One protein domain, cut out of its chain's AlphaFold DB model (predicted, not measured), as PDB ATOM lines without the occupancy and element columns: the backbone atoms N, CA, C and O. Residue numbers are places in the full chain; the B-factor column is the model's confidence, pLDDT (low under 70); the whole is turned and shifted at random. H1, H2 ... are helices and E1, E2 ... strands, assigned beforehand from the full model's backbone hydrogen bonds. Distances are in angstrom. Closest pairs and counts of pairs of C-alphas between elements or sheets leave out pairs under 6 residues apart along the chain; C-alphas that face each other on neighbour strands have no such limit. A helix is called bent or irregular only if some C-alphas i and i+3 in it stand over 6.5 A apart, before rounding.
ATOM      1  N   VAL A  27       1.385  41.602 -38.962       78.19
ATOM      2  CA  VAL A  27       2.824  41.300 -39.061       78.19
ATOM      3  C   VAL A  27       3.221  41.198 -40.533       78.19
ATOM      4  O   VAL A  27       2.429  40.754 -41.364       78.19
ATOM      5  N   CYS A  28       4.429  41.647 -40.877       78.44
ATOM      6  CA  CYS A  28       5.014  41.477 -42.205       78.44
ATOM      7  C   CYS A  28       6.320  40.684 -42.092       78.44
ATOM      8  O   CYS A  28       7.211  41.096 -41.356       78.44
ATOM      9  N   HIS A  29       6.433  39.588 -42.838       77.56
ATOM     10  CA  HIS A  29       7.603  38.715 -42.874       77.56
ATOM     11  C   HIS A  29       8.312  38.829 -44.222       77.56
ATOM     12  O   HIS A  29       7.659  38.874 -45.265       77.56
ATOM     13  N   LEU A  30       9.647  38.842 -44.217       75.12
ATOM     14  CA  LEU A  30      10.453  38.681 -45.428       75.12
ATOM     15  C   LEU A  30      10.758  37.192 -45.625       75.12
ATOM     16  O   LEU A  30      11.545  36.603 -44.890       75.12
ATOM     17  N   MET A  31      10.159  36.596 -46.648       72.94
ATOM     18  CA  MET A  31      10.218  35.173 -46.957       72.94
ATOM     19  C   MET A  31      11.108  34.911 -48.180       72.94
ATOM     20  O   MET A  31      11.099  35.659 -49.161       72.94
ATOM     21  N   ARG A  32      11.874  33.815 -48.171       65.25
ATOM     22  CA  ARG A  32      12.635  33.343 -49.345       65.25
ATOM     23  C   ARG A  32      11.800  32.333 -50.138       65.25
ATOM     24  O   ARG A  32      11.224  31.413 -49.569       65.25
ATOM     25  N   SER A  33      11.746  32.484 -51.459       58.69
ATOM     26  CA  SER A  33      11.057  31.553 -52.357       58.69
ATOM     27  C   SER A  33      11.749  30.189 -52.376       58.69
ATOM     28  O   SER A  33      12.955  30.088 -52.597       58.69
ATOM     29  N   VAL A  34      10.969  29.121 -52.208       51.81
ATOM     30  CA  VAL A  34      11.465  27.734 -52.142       51.81
ATOM     31  C   VAL A  34      12.021  27.245 -53.495       51.81
ATOM     32  O   VAL A  34      12.845  26.338 -53.537       51.81
ATOM     33  N   GLY A  35      11.624  27.868 -54.612       54.12
ATOM     34  CA  GLY A  35      12.082  27.516 -55.968       54.12
ATOM     35  C   GLY A  35      13.185  28.415 -56.536       54.12
ATOM     36  O   GLY A  35      13.637  28.196 -57.658       54.12
ATOM     37  N   GLY A  36      13.596  29.437 -55.787       54.84
ATOM     38  CA  GLY A  36      14.595  30.410 -56.203       54.84
ATOM     39  C   GLY A  36      15.257  30.995 -54.972       54.84
ATOM     40  O   GLY A  36      14.734  31.922 -54.363       54.84
ATOM     41  N   ASP A  37      16.430  30.470 -54.637       59.62
ATOM     42  CA  ASP A  37      17.286  30.903 -53.527       59.62
ATOM     43  C   ASP A  37      17.586  32.416 -53.510       59.62
ATOM     44  O   ASP A  37      17.940  32.971 -52.468       59.62
ATOM     45  N   LYS A  38      17.397  33.094 -54.649       66.69
ATOM     46  CA  LYS A  38      17.579  34.541 -54.838       66.69
ATOM     47  C   LYS A  38      16.295  35.371 -54.825       66.69
ATOM     48  O   LYS A  38      16.384  36.595 -54.849       66.69
ATOM     49  N   SER A  39      15.122  34.749 -54.828       68.19
ATOM     50  CA  SER A  39      13.849  35.469 -54.881       68.19
ATOM     51  C   SER A  39      13.267  35.582 -53.482       68.19
ATOM     52  O   SER A  39      12.764  34.606 -52.932       68.19
ATOM     53  N   THR A  40      13.329  36.774 -52.901       73.19
ATOM     54  CA  THR A  40      12.618  37.105 -51.663       73.19
ATOM     55  C   THR A  40      11.255  37.714 -51.977       73.19
ATOM     56  O   THR A  40      11.063  38.300 -53.039       73.19
ATOM     57  N   HIS A  41      10.303  37.562 -51.067       78.81
ATOM     58  CA  HIS A  41       9.009  38.235 -51.091       78.81
ATOM     59  C   HIS A  41       8.615  38.619 -49.668       78.81
ATOM     60  O   HIS A  41       9.067  38.016 -48.706       78.81
ATOM     61  N   HIS A  42       7.768  39.623 -49.535       80.31
ATOM     62  CA  HIS A  42       7.137  40.003 -48.291       80.31
ATOM     63  C   HIS A  42       5.759  39.370 -48.207       80.31
ATOM     64  O   HIS A  42       4.977  39.449 -49.158       80.31
ATOM     65  N   GLU A  43       5.453  38.798 -47.055       83.38
ATOM     66  CA  GLU A  43       4.147  38.259 -46.724       83.38
ATOM     67  C   GLU A  43       3.581  39.026 -45.533       83.38
ATOM     68  O   GLU A  43       4.221  39.140 -44.490       83.38
ATOM     69  N   ARG A  44       2.393  39.607 -45.696       85.31
ATOM     70  CA  ARG A  44       1.702  40.324 -44.626       85.31
ATOM     71  C   ARG A  44       0.532  39.498 -44.136       85.31
ATOM     72  O   ARG A  44      -0.348  39.180 -44.928       85.31
ATOM     73  N   PHE A  45       0.505  39.250 -42.833       85.56
ATOM     74  CA  PHE A  45      -0.563  38.550 -42.137       85.56
ATOM     75  C   PHE A  45      -1.312  39.500 -41.219       85.56
ATOM     76  O   PHE A  45      -0.717  40.352 -40.553       85.56
ATOM     77  N   VAL A  46      -2.625  39.325 -41.155       85.69
ATOM     78  CA  VAL A  46      -3.484  39.984 -40.178       85.69
ATOM     79  C   VAL A  46      -4.424  38.946 -39.594       85.69
ATOM     80  O   VAL A  46      -5.195  38.319 -40.323       85.69
ATOM     81  N   THR A  47      -4.375  38.791 -38.275       85.81
ATOM     82  CA  THR A  47      -5.311  37.941 -37.538       85.81
ATOM     83  C   THR A  47      -6.414  38.806 -36.943       85.81
ATOM     84  O   THR A  47      -6.148  39.744 -36.195       85.81
ATOM     85  N   LEU A  48      -7.658  38.486 -37.288       85.25
ATOM     86  CA  LEU A  48      -8.871  39.176 -36.866       85.25
ATOM     87  C   LEU A  48      -9.756  38.224 -36.051       85.25
ATOM     88  O   LEU A  48      -9.737  37.009 -36.261       85.25
ATOM     89  N   GLY A  49     -10.568  38.782 -35.153       79.81
ATOM     90  CA  GLY A  49     -11.346  37.999 -34.190       79.81
ATOM     91  C   GLY A  49     -10.568  37.762 -32.895       79.81
ATOM     92  O   GLY A  49      -9.717  38.574 -32.527       79.81
ATOM     93  N   GLY A  50     -10.879  36.696 -32.160       66.12
ATOM     94  CA  GLY A  50     -10.261  36.480 -30.853       66.12
ATOM     95  C   GLY A  50     -10.625  35.167 -30.172       66.12
ATOM     96  O   GLY A  50     -11.404  34.383 -30.700       66.12
ATOM     97  N   LEU A  51     -10.045  34.980 -28.982       59.16
ATOM     98  CA  LEU A  51     -10.019  33.757 -28.161       59.16
ATOM     99  C   LEU A  51     -11.371  33.040 -27.973       59.16
ATOM    100  O   LEU A  51     -11.369  31.829 -27.787       59.16
ATOM    101  N   ASP A  52     -12.489  33.764 -28.057       67.69
ATOM    102  CA  ASP A  52     -13.849  33.248 -27.835       67.69
ATOM    103  C   ASP A  52     -14.737  33.289 -29.102       67.69
ATOM    104  O   ASP A  52     -15.963  33.208 -29.014       67.69
ATOM    105  N   GLY A  53     -14.148  33.463 -30.293       69.38
ATOM    106  CA  GLY A  53     -14.877  33.609 -31.557       69.38
ATOM    107  C   GLY A  53     -14.111  33.108 -32.789       69.38
ATOM    108  O   GLY A  53     -13.007  32.576 -32.673       69.38
ATOM    109  N   PRO A  54     -14.684  33.261 -33.996       78.81
ATOM    110  CA  PRO A  54     -14.036  32.827 -35.228       78.81
ATOM    111  C   PRO A  54     -12.737  33.606 -35.441       78.81
ATOM    112  O   PRO A  54     -12.729  34.839 -35.447       78.81
ATOM    113  N   THR A  55     -11.634  32.881 -35.635       86.62
ATOM    114  CA  THR A  55     -10.353  33.488 -36.013       86.62
ATOM    115  C   THR A  55     -10.265  33.547 -37.532       86.62
ATOM    116  O   THR A  55     -10.363  32.510 -38.197       86.62
ATOM    117  N   VAL A  56     -10.090  34.751 -38.080       87.31
ATOM    118  CA  VAL A  56      -9.919  34.996 -39.517       87.31
ATOM    119  C   VAL A  56      -8.496  35.471 -39.767       87.31
ATOM    120  O   VAL A  56      -8.063  36.462 -39.188       87.31
ATOM    121  N   THR A  57      -7.778  34.785 -40.648       89.69
ATOM    122  CA  THR A  57      -6.427  35.168 -41.065       89.69
ATOM    123  C   THR A  57      -6.488  35.677 -42.494       89.69
ATOM    124  O   THR A  57      -6.904  34.941 -43.387       89.69
ATOM    125  N   TRP A  58      -6.085  36.926 -42.710       91.25
ATOM    126  CA  TRP A  58      -5.893  37.515 -44.036       91.25
ATOM    127  C   TRP A  58      -4.401  37.608 -44.351       91.25
ATOM    128  O   TRP A  58      -3.613  38.002 -43.490       91.25
ATOM    129  N   THR A  59      -4.035  37.271 -45.585       90.12
ATOM    130  CA  THR A  59      -2.651  37.168 -46.048       90.12
ATOM    131  C   THR A  59      -2.485  37.820 -47.417       90.12
ATOM    132  O   THR A  59      -3.312  37.622 -48.309       90.12
ATOM    133  N   ALA A  60      -1.403  38.565 -47.622       88.69
ATOM    134  CA  ALA A  60      -1.025  39.123 -48.921       88.69
ATOM    135  C   ALA A  60       0.479  38.969 -49.174       88.69
ATOM    136  O   ALA A  60       1.263  38.982 -48.229       88.69
ATOM    137  N   ILE A  61       0.883  38.868 -50.447       87.00
ATOM    138  CA  ILE A  61       2.276  38.628 -50.866       87.00
ATOM    139  C   ILE A  61       2.723  39.680 -51.896       87.00
ATOM    140  O   ILE A  61       1.974  39.996 -52.821       87.00
ATOM    141  N   CYS A  62       3.949  40.203 -51.778       83.44
ATOM    142  CA  CYS A  62       4.567  41.120 -52.751       83.44
ATOM    143  C   CYS A  62       6.094  40.923 -52.828       83.44
ATOM    144  O   CYS A  62       6.713  40.592 -51.830       83.44
ATOM    145  N   ALA A  63       6.737  41.124 -53.983       78.81
ATOM    146  CA  ALA A  63       8.169  40.830 -54.154       78.81
ATOM    147  C   ALA A  63       9.106  41.845 -53.461       78.81
ATOM    148  O   ALA A  63      10.113  41.451 -52.879       78.81
ATOM    149  N   ASP A  64       8.753  43.133 -53.463       73.69
ATOM    150  CA  ASP A  64       9.723  44.199 -53.163       73.69
ATOM    151  C   ASP A  64       9.475  44.935 -51.838       73.69
ATOM    152  O   ASP A  64      10.390  45.541 -51.288       73.69
ATOM    153  N   HIS A  65       8.247  44.912 -51.318       79.94
ATOM    154  CA  HIS A  65       7.855  45.652 -50.114       79.94
ATOM    155  C   HIS A  65       6.687  44.975 -49.396       79.94
ATOM    156  O   HIS A  65       5.960  44.184 -49.995       79.94
ATOM    157  N   CYS A  66       6.466  45.323 -48.126       80.19
ATOM    158  CA  CYS A  66       5.300  44.855 -47.383       80.19
ATOM    159  C   CYS A  66       3.989  45.271 -48.082       80.19
ATOM    160  O   CYS A  66       3.771  46.469 -48.286       80.19
ATOM    161  N   PRO A  67       3.092  44.320 -48.402       82.62
ATOM    162  CA  PRO A  67       1.800  44.617 -49.016       82.62
ATOM    163  C   PRO A  67       0.978  45.625 -48.207       82.62
ATOM    164  O   PRO A  67       0.988  45.590 -46.980       82.62
ATOM    165  N   SER A  68       0.216  46.504 -48.863       83.38
ATOM    166  CA  SER A  68      -0.713  47.403 -48.156       83.38
ATOM    167  C   SER A  68      -1.827  46.617 -47.451       83.38
ATOM    168  O   SER A  68      -2.301  45.613 -47.979       83.38
ATOM    169  N   LEU A  69      -2.284  47.103 -46.292       82.31
ATOM    170  CA  LEU A  69      -3.454  46.553 -45.590       82.31
ATOM    171  C   LEU A  69      -4.760  46.759 -46.375       82.31
ATOM    172  O   LEU A  69      -5.700  45.995 -46.195       82.31
ATOM    173  N   ASP A  70      -4.804  47.739 -47.278       83.62
ATOM    174  CA  ASP A  70      -5.962  48.005 -48.148       83.62
ATOM    175  C   ASP A  70      -5.878  47.246 -49.487       83.62
ATOM    176  O   ASP A  70      -6.683  47.457 -50.394       83.62
ATOM    177  N   GLY A  71      -4.855  46.401 -49.648       84.00
ATOM    178  CA  GLY A  71      -4.596  45.650 -50.868       84.00
ATOM    179  C   GLY A  71      -5.429  44.376 -51.002       84.00
ATOM    180  O   GLY A  71      -6.169  43.969 -50.105       84.00
ATOM    181  N   ASN A  72      -5.261  43.713 -52.146       90.31
ATOM    182  CA  ASN A  72      -5.796  42.374 -52.360       90.31
ATOM    183  C   ASN A  72      -4.962  41.343 -51.599       90.31
ATOM    184  O   ASN A  72      -3.732  41.406 -51.590       90.31
ATOM    185  N   GLY A  73      -5.647  40.355 -51.040       90.62
ATOM    186  CA  GLY A  73      -5.044  39.190 -50.421       90.62
ATOM    187  C   GLY A  73      -5.983  37.996 -50.492       90.62
ATOM    188  O   GLY A  73      -6.906  37.928 -51.312       90.62
ATOM    189  N   VAL A  74      -5.724  37.042 -49.618       92.31
ATOM    190  CA  VAL A  74      -6.499  35.825 -49.447       92.31
ATOM    191  C   VAL A  74      -6.771  35.669 -47.963       92.31
ATOM    192  O   VAL A  74      -5.881  35.898 -47.147       92.31
ATOM    193  N   TRP A  75      -7.992  35.296 -47.595       91.62
ATOM    194  CA  TRP A  75      -8.335  35.065 -46.200       91.62
ATOM    195  C   TRP A  75      -9.018  33.725 -45.963       91.62
ATOM    196  O   TRP A  75      -9.768  33.211 -46.797       91.62
ATOM    197  N   THR A  76      -8.759  33.191 -44.775       91.00
ATOM    198  CA  THR A  76      -9.283  31.924 -44.272       91.00
ATOM    199  C   THR A  76      -9.915  32.166 -42.911       91.00
ATOM    200  O   THR A  76      -9.377  32.906 -42.088       91.00
ATOM    201  N   CYS A  77     -11.070  31.555 -42.669       89.31
ATOM    202  CA  CYS A  77     -11.779  31.621 -41.398       89.31
ATOM    203  C   CYS A  77     -11.778  30.240 -40.746       89.31
ATOM    204  O   CYS A  77     -12.228  29.272 -41.343       89.31
ATOM    205  N   THR A  78     -11.307  30.152 -39.506       86.88
ATOM    206  CA  THR A  78     -11.306  28.895 -38.733       86.88
ATOM    207  C   THR A  78     -12.686  28.519 -38.201       86.88
ATOM    208  O   THR A  78     -12.936  27.349 -37.939       86.88
ATOM    209  N   GLY A  79     -13.599  29.487 -38.069       83.81
ATOM    210  CA  GLY A  79     -14.955  29.236 -37.580       83.81
ATOM    211  C   GLY A  79     -15.919  28.708 -38.643       83.81
ATOM    212  O   GLY A  79     -17.011  28.275 -38.308       83.81
ATOM    213  N   CYS A  80     -15.584  28.733 -39.936       85.62
ATOM    214  CA  CYS A  80     -16.512  28.318 -40.994       85.62
ATOM    215  C   CYS A  80     -15.758  27.728 -42.201       85.62
ATOM    216  O   CYS A  80     -14.543  27.858 -42.269       85.62
ATOM    217  N   PRO A  81     -16.424  27.100 -43.191       88.81
ATOM    218  CA  PRO A  81     -15.740  26.423 -44.301       88.81
ATOM    219  C   PRO A  81     -15.165  27.391 -45.355       88.81
ATOM    220  O   PRO A  81     -15.019  27.029 -46.522       88.81
ATOM    221  N   VAL A  82     -14.874  28.641 -44.981       87.38
ATOM    222  CA  VAL A  82     -14.246  29.617 -45.870       87.38
ATOM    223  C   VAL A  82     -12.734  29.474 -45.775       87.38
ATOM    224  O   VAL A  82     -12.113  29.904 -44.806       87.38
ATOM    225  N   THR A  83     -12.154  28.905 -46.824       89.19
ATOM    226  CA  THR A  83     -10.713  28.707 -46.981       89.19
ATOM    227  C   THR A  83     -10.237  29.355 -48.271       89.19
ATOM    228  O   THR A  83     -10.907  29.235 -49.298       89.19
ATOM    229  N   ASP A  84      -9.082  30.012 -48.218       89.25
ATOM    230  CA  ASP A  84      -8.401  30.619 -49.363       89.25
ATOM    231  C   ASP A  84      -9.293  31.539 -50.211       89.25
ATOM    232  O   ASP A  84      -9.211  31.573 -51.443       89.25
ATOM    233  N   LYS A  85     -10.167  32.312 -49.557       91.19
ATOM    234  CA  LYS A  85     -11.068  33.228 -50.252       91.19
ATOM    235  C   LYS A  85     -10.310  34.490 -50.676       91.19
ATOM    236  O   LYS A  85      -9.813  35.209 -49.809       91.19
ATOM    237  N   PRO A  86     -10.255  34.820 -51.979       93.62
ATOM    238  CA  PRO A  86      -9.676  36.081 -52.426       93.62
ATOM    239  C   PRO A  86     -10.494  37.267 -51.905       93.62
ATOM    240  O   PRO A  86     -11.728  37.232 -51.926       93.62
ATOM    241  N   GLY A  87      -9.817  38.323 -51.464       91.19
ATOM    242  CA  GLY A  87     -10.474  39.542 -50.998       91.19
ATOM    243  C   GLY A  87      -9.527  40.538 -50.342       91.19
ATOM    244  O   GLY A  87      -8.353  40.259 -50.086       91.19
ATOM    245  N   SER A  88     -10.058  41.719 -50.066       92.19
ATOM    246  CA  SER A  88      -9.380  42.745 -49.277       92.19
ATOM    247  C   SER A  88      -9.405  42.406 -47.783       92.19
ATOM    248  O   SER A  88     -10.185  41.560 -47.331       92.19
ATOM    249  N   LEU A  89      -8.589  43.102 -46.989       89.12
ATOM    250  CA  LEU A  89      -8.679  43.015 -45.530       89.12
ATOM    251  C   LEU A  89     -10.061  43.452 -45.023       89.12
ATOM    252  O   LEU A  89     -10.593  42.842 -44.102       89.12
ATOM    253  N   ALA A  90     -10.670  44.464 -45.648       89.88
ATOM    254  CA  ALA A  90     -12.007  44.934 -45.291       89.88
ATOM    255  C   ALA A  90     -13.075  43.841 -45.480       89.88
ATOM    256  O   ALA A  90     -13.994  43.727 -44.666       89.88
ATOM    257  N   ASP A  91     -12.931  42.989 -46.502       90.75
ATOM    258  CA  ASP A  91     -13.816  41.836 -46.695       90.75
ATOM    259  C   ASP A  91     -13.676  40.837 -45.538       90.75
ATOM    260  O   ASP A  91     -14.685  40.367 -45.004       90.75
ATOM    261  N   ALA A  92     -12.442  40.553 -45.111       89.38
ATOM    262  CA  ALA A  92     -12.166  39.687 -43.965       89.38
ATOM    263  C   ALA A  92     -12.711  40.282 -42.652       89.38
ATOM    264  O   ALA A  92     -13.336  39.571 -41.867       89.38
ATOM    265  N   GLU A  93     -12.563  41.592 -42.438       89.56
ATOM    266  CA  GLU A  93     -13.114  42.307 -41.276       89.56
ATOM    267  C   GLU A  93     -14.639  42.278 -41.243       89.56
ATOM    268  O   GLU A  93     -15.230  42.028 -40.193       89.56
ATOM    269  N   SER A  94     -15.285  42.471 -42.396       90.62
ATOM    270  CA  SER A  94     -16.743  42.388 -42.514       90.62
ATOM    271  C   SER A  94     -17.274  40.981 -42.224       90.62
ATOM    272  O   SER A  94     -18.400  40.820 -41.749       90.62
ATOM    273  N   HIS A  95     -16.454  39.954 -42.476       90.56
ATOM    274  CA  HIS A  95     -16.832  38.569 -42.258       90.56
ATOM    275  C   HIS A  95     -16.892  38.203 -40.773       90.56
ATOM    276  O   HIS A  95     -17.845  37.527 -40.382       90.56
ATOM    277  N   VAL A  96     -15.946  38.672 -39.949       87.50
ATOM    278  CA  VAL A  96     -15.839  38.325 -38.515       87.50
ATOM    279  C   VAL A  96     -17.183  38.396 -37.768       87.50
ATOM    280  O   VAL A  96     -17.583  37.374 -37.213       87.50
ATOM    281  N   PRO A  97     -17.935  39.518 -37.770       85.69
ATOM    282  CA  PRO A  97     -19.205  39.603 -37.039       85.69
ATOM    283  C   PRO A  97     -20.341  38.774 -37.661       85.69
ATOM    284  O   PRO A  97     -21.327  38.490 -36.989       85.69
ATOM    285  N   SER A  98     -20.237  38.411 -38.943       84.06
ATOM    286  CA  SER A  98     -21.246  37.607 -39.655       84.06
ATOM    287  C   SER A  98     -21.018  36.100 -39.529       84.06
ATOM    288  O   SER A  98     -21.894  35.305 -39.878       84.06
ATOM    289  N   CYS A  99     -19.835  35.695 -39.068       83.81
ATOM    290  CA  CYS A  99     -19.465  34.299 -38.955       83.81
ATOM    291  C   CYS A  99     -20.144  33.687 -37.722       83.81
ATOM    292  O   CYS A  99     -19.816  34.003 -36.583       83.81
TER     293      CYS A  99
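This is residues 27 to 99 of the 103 residues of an uncharacterized protein of Nonomuraea sp. PA05 (UniProt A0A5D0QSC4). What does the printed part look like, taken from its first residue? It is one strongly twisted sheet of five antiparallel strands, E1 to E5, that runs back and forth as a row of hairpins, with a single helix, H1, packed over E3 and E4 on one face towards one end of the long axis. The bend between E1 and E2 lies at the opposite end from H1. How is it made up? The printed part has 73 residues, with E1, E2, E3, E4, E5 and H1 in that order along the chain; the sheet has the order E1 - E2 - E3 - E4 - E5, and the class is mixed, helices and strands. How large is its outline? It is only just compact, close to loose, with a radius of gyration of the C-alphas of 13.3 A, and elongated, with spans of 41 by 21 by 20 A.

How do the strands follow each other? E1, residues 27 to 32, E2, residues 40 to 48, E3, residues 56 to 62, E4, residues 72 to 77, and E5, residues 85 to 88, form a meander, each strand the antiparallel neighbour of the one before. E1 and E5 are the edge strands. Which backbone atoms pair the strands? In the hairpin E1 and E2, N 29 and O 43 are 2.8 A apart, within hydrogen-bond range; in the hairpin E2 and E3, N 46 and O 58 are 2.9 A apart. In the hairpin E3 and E4, N 59 and O 74 are 2.8 A apart, and in the hairpin E4 and E5, at 126 degrees between directions, N 73 and O 87 are 2.9 A apart. Where is the helix? H1, residues 89 to 98, is on the sheet, over E3 and E4, at a height over the sheet of 8.5 A, in two layers, a helix on one face of a sheet. It runs along the strands, at 7 degrees to E3 on the local plane, and its closest C-alphas to E3 are those of Leu 89 and Trp 58, 6.3 A apart. In H1, 4 of 6 O i to N i+4 pairs are within hydrogen-bond range.

Where does the first strand begin, and how long are the strands? C-alpha 27 of E1 is at (2.824, 41.300, -39.061); E1 is 16.3 A long, E2 26.2 A, E3 20.6 A, E4 16.5 A and E5 9.7 A. Where does the helix end? H1 is 14.9 A long and ends with C-alpha 98 at (-21.246, 37.607, -39.655); it is irregular, but only just, with C-alphas 94 and 97 being 6.6 A apart.

How far does it reach? The two C-alphas farthest apart, those of Lys 38 and Ser 98, are 41.8 A apart. Are there cuts or long links? The printed part has no cut; the link E5 to H1 is tight and the other links are short. Where is confidence low? The mean pLDDT of the printed part is 81.6, and residues 32 to 39 and 50 to 53 are under 70.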